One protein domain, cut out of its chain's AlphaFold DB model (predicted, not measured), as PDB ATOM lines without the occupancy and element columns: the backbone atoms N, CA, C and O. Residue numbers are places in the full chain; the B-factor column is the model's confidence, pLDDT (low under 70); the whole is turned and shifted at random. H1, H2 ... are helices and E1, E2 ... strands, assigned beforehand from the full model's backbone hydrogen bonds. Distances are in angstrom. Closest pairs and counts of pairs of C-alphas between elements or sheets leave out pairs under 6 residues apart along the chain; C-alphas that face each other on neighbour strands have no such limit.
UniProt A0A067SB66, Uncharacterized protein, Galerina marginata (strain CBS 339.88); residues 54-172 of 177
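AT A GLANCE: This is residues 54 to 172 of the 177 residues of an uncharacterized protein of Galerina marginata (strain CBS 339.88) (UniProt A0A067SB66). A helical hairpin, H1 and H2, makes one side of a rounded body; on the other, H5 covers one face of a small three-stranded sheet. H3 packs on H1 at a steep tilt, and short H4 packs on H2. The 119 printed residues hold five named helices and three named strands, ordered H1 H2 H3 E1 H4 H5 E2 E3; the sheet, E1 E2 E3, is mixed and the class mostly helix. The whole is compact, radius of gyration of the C-alphas 13.7 A, spanning 38 by 30 by 28 A.

IN THESE COORDINATES: H1, residues 55 to 70, begins at C-alpha 55 (13.297, 44.916, -1.719) and is 22.0 A long. H2, residues 83 to 96, is 20.8 A long. H3 is residues 104 to 111, E1 115 to 117 and H4 119 to 122. H5, residues 133 to 148, is 21.8 A long. E2 is residues 156 to 159; E3, 168 to 171, ends at C-alpha 171 (15.910, 29.309, 17.761).

HOW THE PARTS SIT: H1 touches H2, closest C-alphas Ala 62 and Val 93 at 5.1 A, at a shallow tilt of 27 degrees, opposite ways. H1 touches H3, closest C-alphas Glu 63 and Leu 106 at 4.9 A, at 46 degrees. H2 touches H4, closest C-alphas Tyr 87 and Cys 121 at 4.0 A. H5 is on the sheet at a height of 7.1 A. E1 and E2 are parallel, N 117 to O 158 being 2.8 A; E2 and E3, a hairpin, are antiparallel, N 157 to O 170 being 3.0 A. E1, H4, H5 and E2 form a strand-helix-strand unit, parallel strands joined through helices, with a right-handed crossover. Every O i to N i+4 pair is within hydrogen-bond range in H1, H3 and H5, and 9 of 10 in H2; H4 is too short for one.

THE WHOLE: The C-alphas farthest apart, of Asn 54 and Asp 163, are 40.9 A apart. The printed part has no cut; the link H1 to H2 is long. The printed part's mean pLDDT is 79.8, with residues 71 to 85 and 125 to 129 among those under 70.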
ATOM      1  N   ASN A  54      11.949  49.399  -3.165       69.56
ATOM      2  CA  ASN A  54      12.133  48.030  -3.648       69.56
ATOM      3  C   ASN A  54      12.721  47.156  -2.522       69.56
ATOM      4  O   ASN A  54      13.096  47.662  -1.462       69.56
ATOM      5  N   GLY A  55      12.808  45.843  -2.743       76.00
ATOM      6  CA  GLY A  55      13.297  44.916  -1.719       76.00
ATOM      7  C   GLY A  55      14.723  45.216  -1.238       76.00
ATOM      8  O   GLY A  55      15.015  45.020  -0.064       76.00
ATOM      9  N   GLU A  56      15.603  45.737  -2.096       81.81
ATOM     10  CA  GLU A  56      16.978  46.100  -1.714       81.81
ATOM     11  C   GLU A  56      16.989  47.242  -0.694       81.81
ATOM     12  O   GLU A  56      17.614  47.122   0.354       81.81
ATOM     13  N   LYS A  57      16.208  48.302  -0.932       75.81
ATOM     14  CA  LYS A  57      16.065  49.424   0.010       75.81
ATOM     15  C   LYS A  57      15.457  48.985   1.339       75.81
ATOM     16  O   LYS A  57      15.878  49.450   2.393       75.81
ATOM     17  N   VAL A  58      14.490  48.070   1.291       81.06
ATOM     18  CA  VAL A  58      13.903  47.452   2.489       81.06
ATOM     19  C   VAL A  58      14.958  46.659   3.265       81.06
ATOM     20  O   VAL A  58      15.003  46.757   4.488       81.06
ATOM     21  N   ALA A  59      15.825  45.915   2.573       84.06
ATOM     22  CA  ALA A  59      16.914  45.173   3.201       84.06
ATOM     23  C   ALA A  59      17.944  46.110   3.841       84.06
ATOM     24  O   ALA A  59      18.332  45.878   4.979       84.06
ATOM     25  N   THR A  60      18.328  47.194   3.159       81.81
ATOM     26  CA  THR A  60      19.222  48.220   3.719       81.81
ATOM     27  C   THR A  60      18.618  48.883   4.952       81.81
ATOM     28  O   THR A  60      19.311  49.070   5.946       81.81
ATOM     29  N   LEU A  61      17.324  49.214   4.929       79.12
ATOM     30  CA  LEU A  61      16.661  49.781   6.099       79.12
ATOM     31  C   LEU A  61      16.637  48.776   7.259       79.12
ATOM     32  O   LEU A  61      17.039  49.121   8.364       79.12
ATOM     33  N   ALA A  62      16.233  47.529   7.010       84.75
ATOM     34  CA  ALA A  62      16.241  46.480   8.028       84.75
ATOM     35  C   ALA A  62      17.648  46.251   8.608       84.75
ATOM     36  O   ALA A  62      17.783  46.106   9.817       84.75
ATOM     37  N   GLU A  63      18.685  46.276   7.770       87.12
ATOM     38  CA  GLU A  63      20.088  46.190   8.181       87.12
ATOM     39  C   GLU A  63      20.486  47.324   9.119       87.12
ATOM     40  O   GLU A  63      21.002  47.050  10.195       87.12
ATOM     41  N   ILE A  64      20.207  48.576   8.754       80.31
ATOM     42  CA  ILE A  64      20.544  49.745   9.575       80.31
ATOM     43  C   ILE A  64      19.837  49.673  10.933       80.31
ATOM     44  O   ILE A  64      20.467  49.859  11.974       80.31
ATOM     45  N   LEU A  65      18.534  49.376  10.927       82.06
ATOM     46  CA  LEU A  65      17.719  49.269  12.139       82.06
ATOM     47  C   LEU A  65      18.203  48.136  13.045       82.06
ATOM     48  O   LEU A  65      18.316  48.303  14.257       82.06
ATOM     49  N   LEU A  66      18.493  46.981  12.453       86.50
ATOM     50  CA  LEU A  66      18.948  45.817  13.189       86.50
ATOM     51  C   LEU A  66      20.364  46.025  13.726       86.50
ATOM     52  O   LEU A  66      20.599  45.743  14.895       86.50
ATOM     53  N   TYR A  67      21.269  46.587  12.922       83.69
ATOM     54  CA  TYR A  67      22.610  46.978  13.348       83.69
ATOM     55  C   TYR A  67      22.545  47.912  14.550       83.69
ATOM     56  O   TYR A  67      23.196  47.642  15.551       83.69
ATOM     57  N   TYR A  68      21.690  48.935  14.499       77.31
ATOM     58  CA  TYR A  68      21.467  49.867  15.603       77.31
ATOM     59  C   TYR A  68      21.016  49.177  16.902       77.31
ATOM     60  O   TYR A  68      21.436  49.578  17.984       77.31
ATOM     61  N   LEU A  69      20.189  48.129  16.817       80.25
ATOM     62  CA  LEU A  69      19.723  47.382  17.991       80.25
ATOM     63  C   LEU A  69      20.787  46.470  18.610       80.25
ATOM     64  O   LEU A  69      20.744  46.252  19.817       80.25
ATOM     65  N   VAL A  70      21.682  45.902  17.799       79.88
ATOM     66  CA  VAL A  70      22.599  44.825  18.223       79.88
ATOM     67  C   VAL A  70      24.032  45.307  18.459       79.88
ATOM     68  O   VAL A  70      24.918  44.490  18.713       79.88
ATOM     69  N   GLN A  71      24.292  46.617  18.360       68.19
ATOM     70  CA  GLN A  71      25.617  47.154  18.666       68.19
ATOM     71  C   GLN A  71      25.981  46.912  20.141       68.19
ATOM     72  O   GLN A  71      25.154  47.150  21.027       68.19
ATOM     73  N   PRO A  72      27.230  46.505  20.437       52.75
ATOM     74  CA  PRO A  72      27.705  46.416  21.807       52.75
ATOM     75  C   PRO A  72      27.666  47.796  22.472       52.75
ATOM     76  O   PRO A  72      28.124  48.785  21.898       52.75
ATOM     77  N   ALA A  73      27.179  47.860  23.713       47.03
ATOM     78  CA  ALA A  73      27.235  49.077  24.513       47.03
ATOM     79  C   ALA A  73      28.692  49.568  24.633       47.03
ATOM     80  O   ALA A  73      29.516  48.918  25.278       47.03
ATOM     81  N   GLY A  74      29.012  50.708  24.014       43.19
ATOM     82  CA  GLY A  74      30.341  51.328  24.087       43.19
ATOM     83  C   GLY A  74      30.996  51.686  22.751       43.19
ATOM     84  O   GLY A  74      32.102  52.218  22.771       43.19
ATOM     85  N   VAL A  75      30.343  51.433  21.614       45.41
ATOM     86  CA  VAL A  75      30.766  51.978  20.314       45.41
ATOM     87  C   VAL A  75      30.020  53.301  20.091       45.41
ATOM     88  O   VAL A  75      28.871  53.293  19.678       45.41
ATOM     89  N   ASP A  76      30.676  54.404  20.472       40.16
ATOM     90  CA  ASP A  76      30.341  55.826  20.251       40.16
ATOM     91  C   ASP A  76      28.915  56.324  20.577       40.16
ATOM     92  O   ASP A  76      27.961  56.018  19.876       40.16
ATOM     93  N   ASP A  77      28.816  57.186  21.606       39.44
ATOM     94  CA  ASP A  77      27.837  58.279  21.840       39.44
ATOM     95  C   ASP A  77      26.326  58.061  21.591       39.44
ATOM     96  O   ASP A  77      25.534  58.996  21.731       39.44
ATOM     97  N   LEU A  78      25.869  56.845  21.301       42.28
ATOM     98  CA  LEU A  78      24.454  56.523  21.211       42.28
ATOM     99  C   LEU A  78      23.911  56.361  22.626       42.28
ATOM    100  O   LEU A  78      24.017  55.304  23.254       42.28
ATOM    101  N   GLU A  79      23.365  57.464  23.143       43.84
ATOM    102  CA  GLU A  79      22.581  57.501  24.369       43.84
ATOM    103  C   GLU A  79      21.676  56.266  24.433       43.84
ATOM    104  O   GLU A  79      20.853  56.009  23.556       43.84
ATOM    105  N   ARG A  80      21.908  55.472  25.480       52.84
ATOM    106  CA  ARG A  80      21.191  54.263  25.884       52.84
ATOM    107  C   ARG A  80      19.745  54.279  25.365       52.84
ATOM    108  O   ARG A  80      18.928  55.021  25.902       52.84
ATOM    109  N   ILE A  81      19.462  53.479  24.330       55.16
ATOM    110  CA  ILE A  81      18.170  53.465  23.623       55.16
ATOM    111  C   ILE A  81      17.023  53.493  24.641       55.16
ATOM    112  O   ILE A  81      16.923  52.597  25.488       55.16
ATOM    113  N   ASP A  82      16.168  54.522  24.565       60.75
ATOM    114  CA  ASP A  82      14.959  54.595  25.389       60.75
ATOM    115  C   ASP A  82      14.162  53.302  25.170       60.75
ATOM    116  O   ASP A  82      13.922  52.899  24.029       60.75
ATOM    117  N   LYS A  83      13.769  52.628  26.259       56.94
ATOM    118  CA  LYS A  83      13.128  51.298  26.217       56.94
ATOM    119  C   LYS A  83      12.014  51.188  25.157       56.94
ATOM    120  O   LYS A  83      11.998  50.208  24.419       56.94
ATOM    121  N   PRO A  84      11.131  52.190  25.008       61.62
ATOM    122  CA  PRO A  84      10.105  52.220  23.977       61.62
ATOM    123  C   PRO A  84      10.614  52.159  22.545       61.62
ATOM    124  O   PRO A  84       9.958  51.546  21.714       61.62
ATOM    125  N   ALA A  85      11.738  52.809  22.242       69.88
ATOM    126  CA  ALA A  85      12.245  52.895  20.882       69.88
ATOM    127  C   ALA A  85      12.787  51.543  20.409       69.88
ATOM    128  O   ALA A  85      12.547  51.166  19.271       69.88
ATOM    129  N   ALA A  86      13.440  50.774  21.286       76.62
ATOM    130  CA  ALA A  86      14.015  49.476  20.930       76.62
ATOM    131  C   ALA A  86      12.951  48.445  20.510       76.62
ATOM    132  O   ALA A  86      13.076  47.822  19.456       76.62
ATOM    133  N   TYR A  87      11.879  48.299  21.303       82.06
ATOM    134  CA  TYR A  87      10.756  47.408  20.973       82.06
ATOM    135  C   TYR A  87      10.173  47.741  19.603       82.06
ATOM    136  O   TYR A  87       9.914  46.866  18.786       82.06
ATOM    137  N   GLU A  88       9.945  49.023  19.386       77.94
ATOM    138  CA  GLU A  88       9.268  49.571  18.232       77.94
ATOM    139  C   GLU A  88      10.183  49.420  16.980       77.94
ATOM    140  O   GLU A  88       9.768  48.853  15.967       77.94
ATOM    141  N   ILE A  89      11.479  49.739  17.074       79.19
ATOM    142  CA  ILE A  89      12.456  49.490  15.994       79.19
ATOM    143  C   ILE A  89      12.477  48.007  15.599       79.19
ATOM    144  O   ILE A  89      12.487  47.692  14.409       79.19
ATOM    145  N   LEU A  90      12.429  47.089  16.569       86.06
ATOM    146  CA  LEU A  90      12.396  45.658  16.271       86.06
ATOM    147  C   LEU A  90      11.091  45.228  15.580       86.06
ATOM    148  O   LEU A  90      11.147  44.404  14.670       86.06
ATOM    149  N   SER A  91       9.936  45.808  15.938       84.06
ATOM    150  CA  SER A  91       8.686  45.603  15.177       84.06
ATOM    151  C   SER A  91       8.857  46.018  13.718       84.06
ATOM    152  O   SER A  91       8.487  45.278  12.813       84.06
ATOM    153  N   ALA A  92       9.462  47.186  13.480       80.31
ATOM    154  CA  ALA A  92       9.685  47.676  12.128       80.31
ATOM    155  C   ALA A  92      10.602  46.737  11.331       80.31
ATOM    156  O   ALA A  92      10.319  46.453  10.170       80.31
ATOM    157  N   VAL A  93      11.668  46.214  11.950       86.12
ATOM    158  CA  VAL A  93      12.518  45.190  11.325       86.12
ATOM    159  C   VAL A  93      11.677  43.980  10.932       86.12
ATOM    160  O   VAL A  93      11.695  43.595   9.765       86.12
ATOM    161  N   GLU A  94      10.900  43.415  11.859       87.81
ATOM    162  CA  GLU A  94      10.047  42.245  11.613       87.81
ATOM    163  C   GLU A  94       9.072  42.440  10.440       87.81
ATOM    164  O   GLU A  94       8.916  41.525   9.628       87.81
ATOM    165  N   ASP A  95       8.492  43.633  10.296       83.94
ATOM    166  CA  ASP A  95       7.589  43.986   9.190       83.94
ATOM    167  C   ASP A  95       8.317  44.159   7.841       83.94
ATOM    168  O   ASP A  95       7.754  43.893   6.768       83.94
ATOM    169  N   LEU A  96       9.585  44.586   7.868       83.19
ATOM    170  CA  LEU A  96      10.430  44.767   6.681       83.19
ATOM    171  C   LEU A  96      10.968  43.429   6.141       83.19
ATOM    172  O   LEU A  96      11.025  43.235   4.921       83.19
ATOM    173  N   MET A  97      11.346  42.488   7.015       88.00
ATOM    174  CA  MET A  97      12.054  41.251   6.632       88.00
ATOM    175  C   MET A  97      11.378  40.408   5.530       88.00
ATOM    176  O   MET A  97      12.103  39.877   4.677       88.00
ATOM    177  N   PRO A  98      10.036  40.256   5.469       88.25
ATOM    178  CA  PRO A  98       9.384  39.496   4.401       88.25
ATOM    179  C   PRO A  98       9.601  40.094   3.004       88.25
ATOM    180  O   PRO A  98       9.583  39.366   2.012       88.25
ATOM    181  N   GLN A  99       9.810  41.409   2.924       83.75
ATOM    182  CA  GLN A  99       9.965  42.155   1.672       83.75
ATOM    183  C   GLN A  99      11.427  42.476   1.341       83.75
ATOM    184  O   GLN A  99      11.734  42.776   0.187       83.75
ATOM    185  N   ALA A 100      12.328  42.386   2.322       83.94
ATOM    186  CA  ALA A 100      13.758  42.609   2.140       83.94
ATOM    187  C   ALA A 100      14.313  41.716   1.016       83.94
ATOM    188  O   ALA A 100      14.008  40.530   0.947       83.94
ATOM    189  N   ALA A 101      15.109  42.250   0.102       87.75
ATOM    190  CA  ALA A 101      15.884  41.436  -0.829       87.75
ATOM    191  C   ALA A 101      17.159  40.931  -0.140       87.75
ATOM    192  O   ALA A 101      17.382  41.172   1.044       87.75
ATOM    193  N   TYR A 102      18.003  40.226  -0.886       90.12
ATOM    194  CA  TYR A 102      19.337  39.892  -0.410       90.12
ATOM    195  C   TYR A 102      20.133  41.179  -0.129       90.12
ATOM    196  O   TYR A 102      20.332  41.985  -1.036       90.12
ATOM    197  N   SER A 103      20.610  41.345   1.106       89.50
ATOM    198  CA  SER A 103      21.692  42.276   1.450       89.50
ATOM    199  C   SER A 103      22.839  41.494   2.077       89.50
ATOM    200  O   SER A 103      22.619  40.703   2.995       89.50
ATOM    201  N   TRP A 104      24.059  41.733   1.592       89.12
ATOM    202  CA  TRP A 104      25.258  41.107   2.139       89.12
ATOM    203  C   TRP A 104      25.467  41.479   3.613       89.12
ATOM    204  O   TRP A 104      25.694  40.579   4.414       89.12
ATOM    205  N   GLY A 105      25.292  42.753   3.985       88.62
ATOM    206  CA  GLY A 105      25.476  43.212   5.366       88.62
ATOM    207  C   GLY A 105      24.423  42.649   6.320       88.62
ATOM    208  O   GLY A 105      24.756  42.141   7.386       88.62
ATOM    209  N   LEU A 106      23.152  42.612   5.901       89.81
ATOM    210  CA  LEU A 106      22.086  41.975   6.684       89.81
ATOM    211  C   LEU A 106      22.323  40.469   6.870       89.81
ATOM    212  O   LEU A 106      22.082  39.926   7.946       89.81
ATOM    213  N   VAL A 107      22.788  39.781   5.823       92.31
ATOM    214  CA  VAL A 107      23.131  38.356   5.902       92.31
ATOM    215  C   VAL A 107      24.341  38.135   6.803       92.31
ATOM    216  O   VAL A 107      24.307  37.213   7.608       92.31
ATOM    217  N   GLU A 108      25.386  38.954   6.705       89.94
ATOM    218  CA  GLU A 108      26.562  38.874   7.577       89.94
ATOM    219  C   GLU A 108      26.177  39.083   9.045       89.94
ATOM    220  O   GLU A 108      26.537  38.269   9.896       89.94
ATOM    221  N   LEU A 109      25.366  40.104   9.328       88.31
ATOM    222  CA  LEU A 109      24.881  40.398  10.672       88.31
ATOM    223  C   LEU A 109      24.111  39.213  11.264       88.31
ATOM    224  O   LEU A 109      24.358  38.839  12.406       88.31
ATOM    225  N   LEU A 110      23.219  38.601  10.482       89.38
ATOM    226  CA  LEU A 110      22.409  37.460  10.917       89.38
ATOM    227  C   LEU A 110      23.162  36.122  10.918       89.38
ATOM    228  O   LEU A 110      22.758  35.204  11.626       89.38
ATOM    229  N   ASN A 111      24.228  35.993  10.130       83.00
ATOM    230  CA  ASN A 111      25.081  34.804  10.102       83.00
ATOM    231  C   ASN A 111      26.105  34.781  11.239       83.00
ATOM    232  O   ASN A 111      26.734  33.741  11.453       83.00
ATOM    233  N   ASN A 112      26.290  35.886  11.966       74.81
ATOM    234  CA  ASN A 112      27.033  35.840  13.216       74.81
ATOM    235  C   ASN A 112      26.363  34.847  14.171       74.81
ATOM    236  O   ASN A 112      25.140  34.787  14.276       74.81
ATOM    237  N   ALA A 113      27.181  34.064  14.875       57.91
ATOM    238  CA  ALA A 113      26.707  32.971  15.725       57.91
ATOM    239  C   ALA A 113      25.746  33.435  16.839       57.91
ATOM    240  O   ALA A 113      25.011  32.620  17.400       57.91
ATOM    241  N   GLU A 114      25.771  34.729  17.169       70.12
ATOM    242  CA  GLU A 114      25.052  35.326  18.285       70.12
ATOM    243  C   GLU A 114      24.571  36.741  17.929       70.12
ATOM    244  O   GLU A 114      25.316  37.713  18.038       70.12
ATOM    245  N   VAL A 115      23.307  36.864  17.514       84.00
ATOM    246  CA  VAL A 115      22.625  38.164  17.414       84.00
ATOM    247  C   VAL A 115      22.003  38.469  18.773       84.00
ATOM    248  O   VAL A 115      21.059  37.792  19.184       84.00
ATOM    249  N   VAL A 116      22.545  39.457  19.483       86.75
ATOM    250  CA  VAL A 116      22.131  39.795  20.851       86.75
ATOM    251  C   VAL A 116      21.257  41.043  20.838       86.75
ATOM    252  O   VAL A 116      21.693  42.112  20.428       86.75
ATOM    253  N   PHE A 117      20.017  40.897  21.294       87.75
ATOM    254  CA  PHE A 117      19.083  41.995  21.479       87.75
ATOM    255  C   PHE A 117      19.089  42.473  22.933       87.75
ATOM    256  O   PHE A 117      19.046  41.646  23.848       87.75
ATOM    257  N   PRO A 118      19.046  43.789  23.172       83.00
ATOM    258  CA  PRO A 118      18.930  44.323  24.519       83.00
ATOM    259  C   PRO A 118      17.551  44.013  25.117       83.00
ATOM    260  O   PRO A 118      16.537  43.986  24.411       83.00
ATOM    261  N   ASN A 119      17.471  43.890  26.447       82.12
ATOM    262  CA  ASN A 119      16.197  43.701  27.169       82.12
ATOM    263  C   ASN A 119      15.173  44.825  26.896       82.12
ATOM    264  O   ASN A 119      13.967  44.697  27.099       82.12
ATOM    265  N   THR A 120      15.644  45.983  26.438       79.69
ATOM    266  CA  THR A 120      14.783  47.097  26.040       79.69
ATOM    267  C   THR A 120      13.821  46.720  24.907       79.69
ATOM    268  O   THR A 120      12.736  47.288  24.831       79.69
ATOM    269  N   CYS A 121      14.134  45.698  24.104       81.69
ATOM    270  CA  CYS A 121      13.252  45.157  23.069       81.69
ATOM    271  C   CYS A 121      12.031  44.380  23.609       81.69
ATOM    272  O   CYS A 121      11.133  44.053  22.830       81.69
ATOM    273  N   CYS A 122      11.975  44.056  24.908       83.00
ATOM    274  CA  CYS A 122      10.957  43.166  25.480       83.00
ATOM    275  C   CYS A 122       9.593  43.826  25.714       83.00
ATOM    276  O   CYS A 122       8.566  43.154  25.592       83.00
ATOM    277  N   MET A 123       9.570  45.110  26.087       75.62
ATOM    278  CA  MET A 123       8.369  45.773  26.606       75.62
ATOM    279  C   MET A 123       7.901  46.915  25.713       75.62
ATOM    280  O   MET A 123       8.647  47.851  25.432       75.62
ATOM    281  N   GLN A 124       6.622  46.877  25.350       72.00
ATOM    282  CA  GLN A 124       5.968  47.979  24.661       72.00
ATOM    283  C   GLN A 124       5.599  49.109  25.643       72.00
ATOM    284  O   GLN A 124       5.206  48.864  26.779       72.00
ATOM    285  N   ARG A 125       5.677  50.374  25.208       61.38
ATOM    286  CA  ARG A 125       5.451  51.554  26.077       61.38
ATOM    287  C   ARG A 125       4.016  51.699  26.595       61.38
ATOM    288  O   ARG A 125       3.814  52.216  27.688       61.38
ATOM    289  N   TYR A 126       3.031  51.306  25.791       59.69
ATOM    290  CA  TYR A 126       1.610  51.599  26.031       59.69
ATOM    291  C   TYR A 126       0.757  50.347  26.262       59.69
ATOM    292  O   TYR A 126      -0.467  50.444  26.346       59.69
ATOM    293  N   SER A 127       1.380  49.173  26.363       61.19
ATOM    294  CA  SER A 127       0.686  47.911  26.599       61.19
ATOM    295  C   SER A 127       1.516  47.018  27.522       61.19
ATOM    296  O   SER A 127       2.737  47.117  27.561       61.19
ATOM    297  N   ASN A 128       0.862  46.099  28.236       62.28
ATOM    298  CA  ASN A 128       1.551  45.027  28.968       62.28
ATOM    299  C   ASN A 128       1.996  43.882  28.031       62.28
ATOM    300  O   ASN A 128       2.181  42.750  28.478       62.28
ATOM    301  N   GLY A 129       2.085  44.141  26.724       66.38
ATOM    302  CA  GLY A 129       2.517  43.167  25.736       66.38
ATOM    303  C   GLY A 129       4.001  42.868  25.904       66.38
ATOM    304  O   GLY A 129       4.840  43.754  25.754       66.38
ATOM    305  N   ILE A 130       4.313  41.609  26.200       78.12
ATOM    306  CA  ILE A 130       5.681  41.093  26.179       78.12
ATOM    307  C   ILE A 130       5.948  40.572  24.768       78.12
ATOM    308  O   ILE A 130       5.149  39.795  24.231       78.12
ATOM    309  N   ARG A 131       7.053  41.005  24.155       84.88
ATOM    310  CA  ARG A 131       7.465  40.517  22.833       84.88
ATOM    311  C   ARG A 131       7.707  39.009  22.871       84.88
ATOM    312  O   ARG A 131       8.405  38.500  23.742       84.88
ATOM    313  N   ASN A 132       7.180  38.301  21.875       88.62
ATOM    314  CA  ASN A 132       7.520  36.903  21.651       88.62
ATOM    315  C   ASN A 132       8.726  36.799  20.706       88.62
ATOM    316  O   ASN A 132       8.564  36.784  19.487       88.62
ATOM    317  N   PHE A 133       9.928  36.681  21.265       91.00
ATOM    318  CA  PHE A 133      11.164  36.561  20.482       91.00
ATOM    319  C   PHE A 133      11.275  35.261  19.681       91.00
ATOM    320  O   PHE A 133      12.048  35.200  18.727       91.00
ATOM    321  N   GLN A 134      10.458  34.241  19.974       93.19
ATOM    322  CA  GLN A 134      10.352  33.090  19.078       93.19
ATOM    323  C   GLN A 134       9.839  33.531  17.699       93.19
ATOM    324  O   GLN A 134      10.336  33.048  16.687       93.19
ATOM    325  N   THR A 135       8.903  34.485  17.636       90.62
ATOM    326  CA  THR A 135       8.427  35.064  16.370       90.62
ATOM    327  C   THR A 135       9.549  35.808  15.648       90.62
ATOM    328  O   THR A 135       9.731  35.612  14.448       90.62
ATOM    329  N   THR A 136      10.352  36.590  16.371       93.00
ATOM    330  CA  THR A 136      11.517  37.292  15.814       93.00
ATOM    331  C   THR A 136      12.515  36.310  15.194       93.00
ATOM    332  O   THR A 136      12.881  36.451  14.027       93.00
ATOM    333  N   ALA A 137      12.894  35.253  15.924       92.81
ATOM    334  CA  ALA A 137      13.783  34.202  15.418       92.81
ATOM    335  C   ALA A 137      13.212  33.523  14.162       92.81
ATOM    336  O   ALA A 137      13.948  33.240  13.216       92.81
ATOM    337  N   GLN A 138      11.896  33.295  14.121       94.00
ATOM    338  CA  GLN A 138      11.216  32.739  12.952       94.00
ATOM    339  C   GLN A 138      11.295  33.656  11.735       94.00
ATOM    340  O   GLN A 138      11.613  33.194  10.642       94.00
ATOM    341  N   ILE A 139      11.039  34.949  11.910       93.44
ATOM    342  CA  ILE A 139      11.059  35.928  10.819       93.44
ATOM    343  C   ILE A 139      12.472  36.068  10.238       93.44
ATOM    344  O   ILE A 139      12.652  35.985   9.020       93.44
ATOM    345  N   LEU A 140      13.481  36.216  11.097       93.81
ATOM    346  CA  LEU A 140      14.877  36.348  10.678       93.81
ATOM    347  C   LEU A 140      15.405  35.056  10.030       93.81
ATOM    348  O   LEU A 140      16.050  35.105   8.981       93.81
ATOM    349  N   GLY A 141      15.058  33.893  10.588       92.88
ATOM    350  CA  GLY A 141      15.382  32.598   9.989       92.88
ATOM    351  C   GLY A 141      14.716  32.406   8.622       92.88
ATOM    352  O   GLY A 141      15.377  32.002   7.667       92.88
ATOM    353  N   LYS A 142      13.439  32.781   8.463       93.88
ATOM    354  CA  LYS A 142      12.739  32.737   7.163       93.88
ATOM    355  C   LYS A 142      13.368  33.660   6.127       93.88
ATOM    356  O   LYS A 142      13.421  33.297   4.951       93.88
ATOM    357  N   TYR A 143      13.868  34.824   6.538       93.88
ATOM    358  CA  TYR A 143      14.656  35.675   5.651       93.88
ATOM    359  C   TYR A 143      15.906  34.948   5.150       93.88
ATOM    360  O   TYR A 143      16.072  34.836   3.936       93.88
ATOM    361  N   LEU A 144      16.724  34.389   6.051       93.44
ATOM    362  CA  LEU A 144      17.931  33.639   5.684       93.44
ATOM    363  C   LEU A 144      17.606  32.456   4.764       93.44
ATOM    364  O   LEU A 144      18.215  32.318   3.706       93.44
ATOM    365  N   ALA A 145      16.582  31.664   5.092       93.12
ATOM    366  CA  ALA A 145      16.122  30.563   4.246       93.12
ATOM    367  C   ALA A 145      15.766  31.037   2.829       93.12
ATOM    368  O   ALA A 145      16.142  30.402   1.846       93.12
ATOM    369  N   ARG A 146      15.067  32.172   2.713       93.50
ATOM    370  CA  ARG A 146      14.630  32.723   1.427       93.50
ATOM    371  C   ARG A 146      15.785  33.274   0.595       93.50
ATOM    372  O   ARG A 146      15.815  33.025  -0.607       93.50
ATOM    373  N   VAL A 147      16.689  34.053   1.190       92.69
ATOM    374  CA  VAL A 147      17.727  34.777   0.429       92.69
ATOM    375  C   VAL A 147      19.042  34.004   0.305       92.69
ATOM    376  O   VAL A 147      19.771  34.214  -0.660       92.69
ATOM    377  N   CYS A 148      19.327  33.089   1.234       91.38
ATOM    378  CA  CYS A 148      20.518  32.231   1.231       91.38
ATOM    379  C   CYS A 148      20.206  30.775   0.843       91.38
ATOM    380  O   CYS A 148      21.125  29.971   0.697       91.38
ATOM    381  N   GLY A 149      18.928  30.401   0.715       90.56
ATOM    382  CA  GLY A 149      18.488  29.030   0.422       90.56
ATOM    383  C   GLY A 149      18.543  28.068   1.616       90.56
ATOM    384  O   GLY A 149      18.106  26.928   1.501       90.56
ATOM    385  N   SER A 150      19.083  28.500   2.758       90.62
ATOM    386  CA  SER A 150      19.151  27.719   3.996       90.62
ATOM    387  C   SER A 150      19.372  28.633   5.202       90.62
ATOM    388  O   SER A 150      19.799  29.778   5.047       90.62
ATOM    389  N   VAL A 151      19.088  28.120   6.399       90.62
ATOM    390  CA  VAL A 151      19.398  28.793   7.668       90.62
ATOM    391  C   VAL A 151      20.625  28.121   8.289       90.62
ATOM    392  O   VAL A 151      20.656  26.888   8.346       90.62
ATOM    393  N   PRO A 152      21.633  28.878   8.761       88.44
ATOM    394  CA  PRO A 152      22.755  28.308   9.493       88.44
ATOM    395  C   PRO A 152      22.270  27.492  10.693       88.44
ATOM    396  O   PRO A 152      21.393  27.923  11.436       88.44
ATOM    397  N   ARG A 153      22.867  26.318  10.920       85.38
ATOM    398  CA  ARG A 153      22.451  25.404  11.998       85.38
ATOM    399  C   ARG A 153      22.533  26.032  13.393       85.38
ATOM    400  O   ARG A 153      21.773  25.659  14.277       85.38
ATOM    401  N   GLU A 154      23.473  26.949  13.582       86.75
ATOM    402  CA  GLU A 154      23.715  27.626  14.858       86.75
ATOM    403  C   GLU A 154      22.942  28.941  14.994       86.75
ATOM    404  O   GLU A 154      23.053  29.594  16.031       86.75
ATOM    405  N   PHE A 155      22.157  29.314  13.974       90.00
ATOM    406  CA  PHE A 155      21.376  30.541  13.983       90.00
ATOM    407  C   PHE A 155      20.425  30.561  15.180       90.00
ATOM    408  O   PHE A 155      19.502  29.746  15.305       90.00
ATOM    409  N   ARG A 156      20.655  31.538  16.047       90.69
ATOM    410  CA  ARG A 156      19.822  31.859  17.195       90.69
ATOM    411  C   ARG A 156      19.886  33.355  17.437       90.69
ATOM    412  O   ARG A 156      20.884  34.003  17.119       90.69
ATOM    413  N   ILE A 157      18.840  33.875  18.052       91.44
ATOM    414  CA  ILE A 157      18.881  35.206  18.648       91.44
ATOM    415  C   ILE A 157      18.937  35.055  20.158       91.44
ATOM    416  O   ILE A 157      18.374  34.111  20.716       91.44
ATOM    417  N   MET A 158      19.610  35.980  20.821       90.25
ATOM    418  CA  MET A 158      19.670  36.046  22.273       90.25
ATOM    419  C   MET A 158      19.071  37.357  22.743       90.25
ATOM    420  O   MET A 158      19.167  38.367  22.054       90.25
ATOM    421  N   VAL A 159      18.453  37.334  23.913       88.62
ATOM    422  CA  VAL A 159      17.923  38.527  24.565       88.62
ATOM    423  C   VAL A 159      18.649  38.691  25.884       88.62
ATOM    424  O   VAL A 159      18.704  37.749  26.679       88.62
ATOM    425  N   GLU A 160      19.223  39.870  26.092       86.50
ATOM    426  CA  GLU A 160      19.852  40.223  27.357       86.50
ATOM    427  C   GLU A 160      18.816  40.234  28.477       86.50
ATOM    428  O   GLU A 160      17.733  40.803  28.330       86.50
ATOM    429  N   GLU A 161      19.155  39.639  29.616       78.62
ATOM    430  CA  GLU A 161      18.318  39.729  30.807       78.62
ATOM    431  C   GLU A 161      18.529  41.045  31.563       78.62
ATOM    432  O   GLU A 161      19.555  41.722  31.446       78.62
ATOM    433  N   GLN A 162      17.532  41.435  32.363       71.50
ATOM    434  CA  GLN A 162      17.704  42.573  33.270       71.50
ATOM    435  C   GLN A 162      18.659  42.193  34.409       71.50
ATOM    436  O   GLN A 162      18.701  41.049  34.851       71.50
ATOM    437  N   ASP A 163      19.429  43.172  34.885       72.00
ATOM    438  CA  ASP A 163      20.233  43.068  36.108       72.00
ATOM    439  C   ASP A 163      21.273  41.925  36.134       72.00
ATOM    440  O   ASP A 163      21.663  41.453  37.201       72.00
ATOM    441  N   GLY A 164      21.775  41.517  34.962       64.38
ATOM    442  CA  GLY A 164      22.862  40.536  34.842       64.38
ATOM    443  C   GLY A 164      22.420  39.074  34.951       64.38
ATOM    444  O   GLY A 164      23.249  38.217  35.263       64.38
ATOM    445  N   GLY A 165      21.135  38.790  34.719       74.12
ATOM    446  CA  GLY A 165      20.641  37.424  34.524       74.12
ATOM    447  C   GLY A 165      21.243  36.737  33.289       74.12
ATOM    448  O   GLY A 165      21.895  37.367  32.458       74.12
ATOM    449  N   GLU A 166      21.029  35.425  33.170       80.12
ATOM    450  CA  GLU A 166      21.463  34.663  31.995       80.12
ATOM    451  C   GLU A 166      20.626  35.031  30.765       80.12
ATOM    452  O   GLU A 166      19.400  34.997  30.811       80.12
ATOM    453  N   ASN A 167      21.287  35.337  29.648       85.69
ATOM    454  CA  ASN A 167      20.607  35.660  28.396       85.69
ATOM    455  C   ASN A 167      19.713  34.503  27.928       85.69
ATOM    456  O   ASN A 167      20.120  33.337  27.922       85.69
ATOM    457  N   THR A 168      18.515  34.830  27.443       89.38
ATOM    458  CA  THR A 168      17.589  33.831  26.893       89.38
ATOM    459  C   THR A 168      17.820  33.660  25.394       89.38
ATOM    460  O   THR A 168      17.867  34.640  24.656       89.38
ATOM    461  N   SER A 169      17.946  32.414  24.925       91.06
ATOM    462  CA  SER A 169      18.150  32.084  23.504       91.06
ATOM    463  C   SER A 169      16.866  31.606  22.822       91.06
ATOM    464  O   SER A 169      16.138  30.780  23.372       91.06
ATOM    465  N   TYR A 170      16.643  32.052  21.586       91.81
ATOM    466  CA  TYR A 170      15.516  31.666  20.734       91.81
ATOM    467  C   TYR A 170      16.020  31.150  19.389       91.81
ATOM    468  O   TYR A 170      16.928  31.725  18.786       91.81
ATOM    469  N   TYR A 171      15.408  30.070  18.903       91.00
ATOM    470  CA  TYR A 171      15.910  29.309  17.761       91.00
ATOM    471  C   TYR A 171      14.947  29.346  16.581       91.00
ATOM    472  O   TYR A 171      13.721  29.329  16.744       91.00
ATOM    473  N   TYR A 172      15.504  29.321  15.372       88.44
ATOM    474  CA  TYR A 172      14.723  29.000  14.188       88.44
ATOM    475  C   TYR A 172      14.414  27.499  14.175       88.44
ATOM    476  O   TYR A 172      15.244  26.666  13.821       88.44
TER     477      TYR A 172